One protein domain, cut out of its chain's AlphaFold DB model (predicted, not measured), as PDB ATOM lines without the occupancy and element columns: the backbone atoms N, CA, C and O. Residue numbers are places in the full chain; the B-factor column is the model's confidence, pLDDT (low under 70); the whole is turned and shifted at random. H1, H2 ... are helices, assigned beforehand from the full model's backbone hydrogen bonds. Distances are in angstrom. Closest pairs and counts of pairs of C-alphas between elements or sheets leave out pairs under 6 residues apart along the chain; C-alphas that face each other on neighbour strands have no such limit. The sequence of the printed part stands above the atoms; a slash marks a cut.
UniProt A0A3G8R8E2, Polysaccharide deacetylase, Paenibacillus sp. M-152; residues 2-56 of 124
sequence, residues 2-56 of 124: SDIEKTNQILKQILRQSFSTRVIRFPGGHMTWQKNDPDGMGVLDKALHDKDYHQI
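This is residues 2 to 56 of the 124 residues of the protein "Polysaccharide deacetylase" of Paenibacillus sp. M-152 (UniProt A0A3G8R8E2). The longest helix, H1, lies at one end of an elongated model, and at the other end H2 and H3 make a narrow V, with residues 35 to 40 around its corner sticking out free. A long stretch with no named element, residues 16 to 29, folds back from the end of H1 and bridges the two ends, and near the tail its residues 23 to 24 pair with residues 54 to 55. The printed part has 55 residues with three named helices, in the order H1, H2, H3, and no named strand; the class is all helix. The whole is only just loose, close to compact, with a radius of gyration of the C-alphas of 12.5 A and spans of 37 by 22 by 18 A.

H1, residues 2 to 15, touches no helix and is apart from both H2, residues 30 to 36, and H3, residues 38 to 50. H2 and H3 are close but not clearly touching, with 2 pairs of C-alphas within 8 A. Their closest C-alphas, those of Gln 34 and Met 41, are 5.7 A apart. They run opposite ways at a shallow tilt of 32 degrees, only just short of steep. Residues 23 to 24 and 54 to 55, stretches too short to be named strands, are paired parallel. In H1, H2 and H3 every O i to N i+4 pair is within hydrogen-bond range.

H1 begins at C-alpha 2, (0.696, 129.611, 54.032), and measures 19.8 A from first to last C-alpha. H3 measures 18.2 A and ends at C-alpha 50, (13.490, 134.457, 48.203). H2 measures 10.1 A and begins at C-alpha 30, (0.941, 146.277, 49.792).

The two C-alphas farthest apart, those of Arg 16 and Lys 35, are 37.0 A apart. The link from H1 to H2 is long, with 14 residues, and the link from H2 to H3 is tight, with 1 residue. The printed part has no cut. Its mean pLDDT is 96.9, and no printed residue is under 70.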
ATOM      1  N   SER A   2       1.665 130.724  54.094       94.62
ATOM      2  CA  SER A   2       0.696 129.611  54.032       94.62
ATOM      3  C   SER A   2      -0.507 129.851  53.105       94.62
ATOM      4  O   SER A   2      -0.865 128.969  52.332       94.62
ATOM      5  N   ASP A   3      -1.098 131.048  53.121       96.06
ATOM      6  CA  ASP A   3      -2.271 131.365  52.289       96.06
ATOM      7  C   ASP A   3      -1.963 131.428  50.785       96.06
ATOM      8  O   ASP A   3      -2.781 131.006  49.962       96.06
ATOM      9  N   ILE A   4      -0.762 131.887  50.416       95.75
ATOM     10  CA  ILE A   4      -0.289 131.867  49.023       95.75
ATOM     11  C   ILE A   4      -0.130 130.414  48.567       95.75
ATOM     12  O   ILE A   4      -0.587 130.036  47.489       95.75
ATOM     13  N   GLU A   5       0.472 129.573  49.408       95.31
ATOM     14  CA  GLU A   5       0.711 128.159  49.104       95.31
ATOM     15  C   GLU A   5      -0.608 127.382  48.968       95.31
ATOM     16  O   GLU A   5      -0.780 126.634  48.003       95.31
ATOM     17  N   LYS A   6      -1.577 127.633  49.856       97.94
ATOM     18  CA  LYS A   6      -2.933 127.071  49.767       97.94
ATOM     19  C   LYS A   6      -3.645 127.495  48.480       97.94
ATOM     20  O   LYS A   6      -4.210 126.650  47.786       97.94
ATOM     21  N   THR A   7      -3.583 128.778  48.125       97.81
ATOM     22  CA  THR A   7      -4.161 129.296  46.872       97.81
ATOM     23  C   THR A   7      -3.531 128.624  45.652       97.81
ATOM     24  O   THR A   7      -4.241 128.154  44.765       97.81
ATOM     25  N   ASN A   8      -2.205 128.483  45.628       96.81
ATOM     26  CA  ASN A   8      -1.500 127.818  44.535       96.81
ATOM     27  C   ASN A   8      -1.866 126.338  44.398       96.81
ATOM     28  O   ASN A   8      -1.970 125.838  43.277       96.81
ATOM     29  N   GLN A   9      -2.079 125.629  45.509       97.75
ATOM     30  CA  GLN A   9      -2.545 124.242  45.473       97.75
ATOM     31  C   GLN A   9      -3.931 124.134  44.830       97.75
ATOM     32  O   GLN A   9      -4.125 123.294  43.951       97.75
ATOM     33  N   ILE A  10      -4.862 125.015  45.204       98.31
ATOM     34  CA  ILE A  10      -6.210 125.064  44.623       98.31
ATOM     35  C   ILE A  10      -6.139 125.378  43.122       98.31
ATOM     36  O   ILE A  10      -6.747 124.678  42.313       98.31
ATOM     37  N   LEU A  11      -5.337 126.371  42.722       98.06
ATOM     38  CA  LEU A  11      -5.156 126.715  41.308       98.06
ATOM     39  C   LEU A  11      -4.590 125.539  40.501       98.06
ATOM     40  O   LEU A  11      -5.091 125.257  39.416       98.06
ATOM     41  N   LYS A  12      -3.616 124.793  41.035       98.12
ATOM     42  CA  LYS A  12      -3.085 123.575  40.394       98.12
ATOM     43  C   LYS A  12      -4.113 122.449  40.291       98.12
ATOM     44  O   LYS A  12      -4.112 121.709  39.309       98.12
ATOM     45  N   GLN A  13      -4.987 122.298  41.283       98.19
ATOM     46  CA  GLN A  13      -6.064 121.305  41.241       98.19
ATOM     47  C   GLN A  13      -7.083 121.622  40.138       98.19
ATOM     48  O   GLN A  13      -7.516 120.712  39.438       98.19
ATOM     49  N   ILE A  14      -7.416 122.902  39.946       98.25
ATOM     50  CA  ILE A  14      -8.414 123.352  38.964       98.25
ATOM     51  C   ILE A  14      -7.821 123.446  37.546       98.25
ATOM     52  O   ILE A  14      -8.436 123.000  36.582       98.25
ATOM     53  N   LEU A  15      -6.622 124.021  37.407       97.81
ATOM     54  CA  LEU A  15      -6.012 124.385  36.118       97.81
ATOM     55  C   LEU A  15      -4.954 123.389  35.617       97.81
ATOM     56  O   LEU A  15      -4.425 123.594  34.523       97.81
ATOM     57  N   ARG A  16      -4.704 122.302  36.367       96.75
ATOM     58  CA  ARG A  16      -3.660 121.259  36.203       96.75
ATOM     59  C   ARG A  16      -2.365 121.546  36.969       96.75
ATOM     60  O   ARG A  16      -1.976 122.687  37.197       96.75
ATOM     61  N   GLN A  17      -1.645 120.471  37.302       96.00
ATOM     62  CA  GLN A  17      -0.424 120.504  38.124       96.00
ATOM     63  C   GLN A  17       0.727 121.326  37.525       96.00
ATOM     64  O   GLN A  17       1.586 121.800  38.266       96.00
ATOM     65  N   SER A  18       0.735 121.519  36.202       96.88
ATOM     66  CA  SER A  18       1.709 122.355  35.495       96.88
ATOM     67  C   SER A  18       1.460 123.859  35.650       96.88
ATOM     68  O   SER A  18       2.284 124.650  35.202       96.88
ATOM     69  N   PHE A  19       0.330 124.275  36.229       97.38
ATOM     70  CA  PHE A  19       0.042 125.686  36.458       97.38
ATOM     71  C   PHE A  19       0.952 126.269  37.547       97.38
ATOM     72  O   PHE A  19       1.147 125.682  38.614       97.38
ATOM     73  N   SER A  20       1.462 127.471  37.299       95.25
ATOM     74  CA  SER A  20       2.212 128.262  38.270       95.25
ATOM     75  C   SER A  20       2.019 129.748  38.000       95.25
ATOM     76  O   SER A  20       1.964 130.161  36.843       95.25
ATOM     77  N   THR A  21       1.992 130.550  39.061       95.94
ATOM     78  CA  THR A  21       2.058 132.011  38.992       95.94
ATOM     79  C   THR A  21       3.041 132.517  40.034       95.94
ATOM     80  O   THR A  21       3.186 131.921  41.103       95.94
ATOM     81  N   ARG A  22       3.708 133.619  39.706       96.25
ATOM     82  CA  ARG A  22       4.595 134.357  40.605       96.25
ATOM     83  C   ARG A  22       4.032 135.726  40.965       96.25
ATOM     84  O   ARG A  22       4.506 136.362  41.895       96.25
ATOM     85  N   VAL A  23       3.002 136.168  40.251       96.94
ATOM     86  CA  VAL A  23       2.359 137.458  40.474       96.94
ATOM     87  C   VAL A  23       1.329 137.315  41.582       96.94
ATOM     88  O   VAL A  23       0.451 136.451  41.511       96.94
ATOM     89  N   ILE A  24       1.419 138.189  42.577       96.81
ATOM     90  CA  ILE A  24       0.455 138.283  43.669       96.81
ATOM     91  C   ILE A  24       0.040 139.737  43.898       96.81
ATOM     92  O   ILE A  24       0.757 140.681  43.572       96.81
ATOM     93  N   ARG A  25      -1.122 139.920  44.514       97.44
ATOM     94  CA  ARG A  25      -1.569 141.202  45.060       97.44
ATOM     95  C   ARG A  25      -2.088 140.947  46.460       97.44
ATOM     96  O   ARG A  25      -2.870 140.020  46.666       97.44
ATOM     97  N   PHE A  26      -1.652 141.752  47.420       97.06
ATOM     98  CA  PHE A  26      -2.152 141.613  48.779       97.06
ATOM     99  C   PHE A  26      -3.584 142.127  48.895       97.06
ATOM    100  O   PHE A  26      -3.919 143.137  48.268       97.06
ATOM    101  N   PRO A  27      -4.429 141.476  49.715       96.38
ATOM    102  CA  PRO A  27      -5.720 142.033  50.089       96.38
ATOM    103  C   PRO A  27      -5.537 143.449  50.649       96.38
ATOM    104  O   PRO A  27      -4.759 143.653  51.577       96.38
ATOM    105  N   GLY A  28      -6.208 144.434  50.049       95.50
ATOM    106  CA  GLY A  28      -6.069 145.847  50.422       95.50
ATOM    107  C   GLY A  28      -4.809 146.556  49.902       95.50
ATOM    108  O   GLY A  28      -4.670 147.754  50.135       95.50
ATOM    109  N   GLY A  29      -3.930 145.871  49.166       97.12
ATOM    110  CA  GLY A  29      -2.706 146.429  48.581       97.12
ATOM    111  C   GLY A  29      -1.517 146.451  49.543       97.12
ATOM    112  O   GLY A  29      -1.681 146.645  50.748       97.12
ATOM    113  N   HIS A  30      -0.307 146.255  49.012       97.38
ATOM    114  CA  HIS A  30       0.941 146.277  49.792       97.38
ATOM    115  C   HIS A  30       1.117 147.597  50.523       97.38
ATOM    116  O   HIS A  30       1.376 147.585  51.725       97.38
ATOM    117  N   MET A  31       0.809 148.713  49.858       96.62
ATOM    118  CA  MET A  31       0.864 150.046  50.463       96.62
ATOM    119  C   MET A  31       0.090 150.174  51.788       96.62
ATOM    120  O   MET A  31       0.507 150.921  52.675       96.62
ATOM    121  N   THR A  32      -1.023 149.448  51.951       96.62
ATOM    122  CA  THR A  32      -1.829 149.480  53.181       96.62
ATOM    123  C   THR A  32      -1.095 148.797  54.329       96.62
ATOM    124  O   THR A  32      -1.029 149.337  55.432       96.62
ATOM    125  N   TRP A  33      -0.507 147.631  54.069       97.25
ATOM    126  CA  TRP A  33       0.252 146.876  55.064       97.25
ATOM    127  C   TRP A  33       1.572 147.562  55.396       97.25
ATOM    128  O   TRP A  33       1.880 147.730  56.567       97.25
ATOM    129  N   GLN A  34       2.284 148.071  54.389       97.62
ATOM    130  CA  GLN A  34       3.541 148.799  54.566       97.62
ATOM    131  C   GLN A  34       3.391 150.021  55.480       97.62
ATOM    132  O   GLN A  34       4.311 150.360  56.221       97.62
ATOM    133  N   LYS A  35       2.231 150.688  55.428       97.31
ATOM    134  CA  LYS A  35       1.910 151.817  56.304       97.31
ATOM    135  C   LYS A  35       1.618 151.385  57.746       97.31
ATOM    136  O   LYS A  35       1.934 152.134  58.665       97.31
ATOM    137  N   ASN A  36       0.975 150.234  57.933       97.62
ATOM    138  CA  ASN A  36       0.462 149.796  59.233       97.62
ATOM    139  C   ASN A  36       1.448 148.907  60.012       97.62
ATOM    140  O   ASN A  36       1.434 148.937  61.237       97.62
ATOM    141  N   ASP A  37       2.281 148.132  59.316       97.88
ATOM    142  CA  ASP A  37       3.282 147.218  59.877       97.88
ATOM    143  C   ASP A  37       4.505 147.112  58.936       97.88
ATOM    144  O   ASP A  37       4.626 146.165  58.151       97.88
ATOM    145  N   PRO A  38       5.406 148.111  58.951       97.50
ATOM    146  CA  PRO A  38       6.560 148.143  58.057       97.50
ATOM    147  C   PRO A  38       7.578 147.027  58.334       97.50
ATOM    148  O   PRO A  38       8.194 146.533  57.389       97.50
ATOM    149  N   ASP A  39       7.745 146.613  59.592       98.06
ATOM    150  CA  ASP A  39       8.707 145.574  59.974       98.06
ATOM    151  C   ASP A  39       8.220 144.189  59.536       98.06
ATOM    152  O   ASP A  39       8.969 143.427  58.914       98.06
ATOM    153  N   GLY A  40       6.942 143.880  59.785       96.81
ATOM    154  CA  GLY A  40       6.311 142.662  59.286       96.81
ATOM    155  C   GLY A  40       6.327 142.603  57.760       96.81
ATOM    156  O   GLY A  40       6.630 141.553  57.182       96.81
ATOM    157  N   MET A  41       6.099 143.744  57.102       96.44
ATOM    158  CA  MET A  41       6.220 143.838  55.652       96.44
ATOM    159  C   MET A  41       7.640 143.602  55.148       96.44
ATOM    160  O   MET A  41       7.805 142.847  54.194       96.44
ATOM    161  N   GLY A  42       8.670 144.127  55.813       97.56
ATOM    162  CA  GLY A  42      10.061 143.856  55.442       97.56
ATOM    163  C   GLY A  42      10.415 142.363  55.499       97.56
ATOM    164  O   GLY A  42      11.068 141.834  54.595       97.56
ATOM    165  N   VAL A  43       9.935 141.651  56.525       97.38
ATOM    166  CA  VAL A  43      10.104 140.191  56.634       97.38
ATOM    167  C   VAL A  43       9.362 139.463  55.509       97.38
ATOM    168  O   VAL A  43       9.910 138.535  54.905       97.38
ATOM    169  N   LEU A  44       8.125 139.873  55.215       96.00
ATOM    170  CA  LEU A  44       7.312 139.254  54.172       96.00
ATOM    171  C   LEU A  44       7.890 139.497  52.774       96.00
ATOM    172  O   LEU A  44       7.993 138.546  52.002       96.00
ATOM    173  N   ASP A  45       8.321 140.717  52.463       97.00
ATOM    174  CA  ASP A  45       8.916 141.082  51.175       97.00
ATOM    175  C   ASP A  45      10.185 140.273  50.905       97.00
ATOM    176  O   ASP A  45      10.354 139.728  49.811       97.00
ATOM    177  N   LYS A  46      11.034 140.088  51.924       97.56
ATOM    178  CA  LYS A  46      12.188 139.188  51.820       97.56
ATOM    179  C   LYS A  46      11.751 137.752  51.513       97.56
ATOM    180  O   LYS A  46      12.309 137.119  50.620       97.56
ATOM    181  N   ALA A  47      10.750 137.234  52.224       96.94
ATOM    182  CA  ALA A  47      10.261 135.871  52.014       96.94
ATOM    183  C   ALA A  47       9.631 135.663  50.623       96.94
ATOM    184  O   ALA A  47       9.739 134.570  50.061       96.94
ATOM    185  N   LEU A  48       8.977 136.689  50.069       97.00
ATOM    186  CA  LEU A  48       8.455 136.682  48.703       97.00
ATOM    187  C   LEU A  48       9.584 136.685  47.676       97.00
ATOM    188  O   LEU A  48       9.576 135.840  46.783       97.00
ATOM    189  N   HIS A  49      10.562 137.576  47.839       96.44
ATOM    190  CA  HIS A  49      11.729 137.666  46.967       96.44
ATOM    191  C   HIS A  49      12.508 136.342  46.929       96.44
ATOM    192  O   HIS A  49      12.783 135.819  45.851       96.44
ATOM    193  N   ASP A  50      12.781 135.742  48.092       97.56
ATOM    194  CA  ASP A  50      13.490 134.457  48.203       97.56
ATOM    195  C   ASP A  50      12.741 133.293  47.515       97.56
ATOM    196  O   ASP A  50      13.340 132.269  47.186       97.56
ATOM    197  N   LYS A  51      11.428 133.440  47.292       95.94
ATOM    198  CA  LYS A  51      10.558 132.466  46.612       95.94
ATOM    199  C   LYS A  51      10.121 132.916  45.211       95.94
ATOM    200  O   LYS A  51       9.244 132.273  44.635       95.94
ATOM    201  N   ASP A  52      10.725 133.978  44.672       95.88
ATOM    202  CA  ASP A  52      10.443 134.535  43.342       95.88
ATOM    203  C   ASP A  52       8.963 134.928  43.144       95.88
ATOM    204  O   ASP A  52       8.382 134.728  42.080       95.88
ATOM    205  N   TYR A  53       8.330 135.478  44.185       97.19
ATOM    206  CA  TYR A  53       7.018 136.123  44.084       97.19
ATOM    207  C   TYR A  53       7.155 137.632  43.894       97.19
ATOM    208  O   TYR A  53       7.948 138.292  44.561       97.19
ATOM    209  N   HIS A  54       6.297 138.180  43.038       96.19
ATOM    210  CA  HIS A  54       6.277 139.586  42.655       96.19
ATOM    211  C   HIS A  54       4.924 140.188  43.020       96.19
ATOM    212  O   HIS A  54       3.882 139.817  42.471       96.19
ATOM    213  N   GLN A  55       4.944 141.102  43.984       96.12
ATOM    214  CA  GLN A  55       3.770 141.846  44.419       96.12
ATOM    215  C   GLN A  55       3.464 142.977  43.431       96.12
ATOM    216  O   GLN A  55       4.381 143.650  42.963       96.12
ATOM    217  N   ILE A  56       2.180 143.189  43.114       96.94
ATOM    218  CA  ILE A  56       1.745 144.310  42.273       96.94
ATOM    219  C   ILE A  56       0.492 144.987  42.831       96.94
ATOM    220  O   ILE A  56      -0.596 144.404  42.871       96.94
TER     221      ILE A  56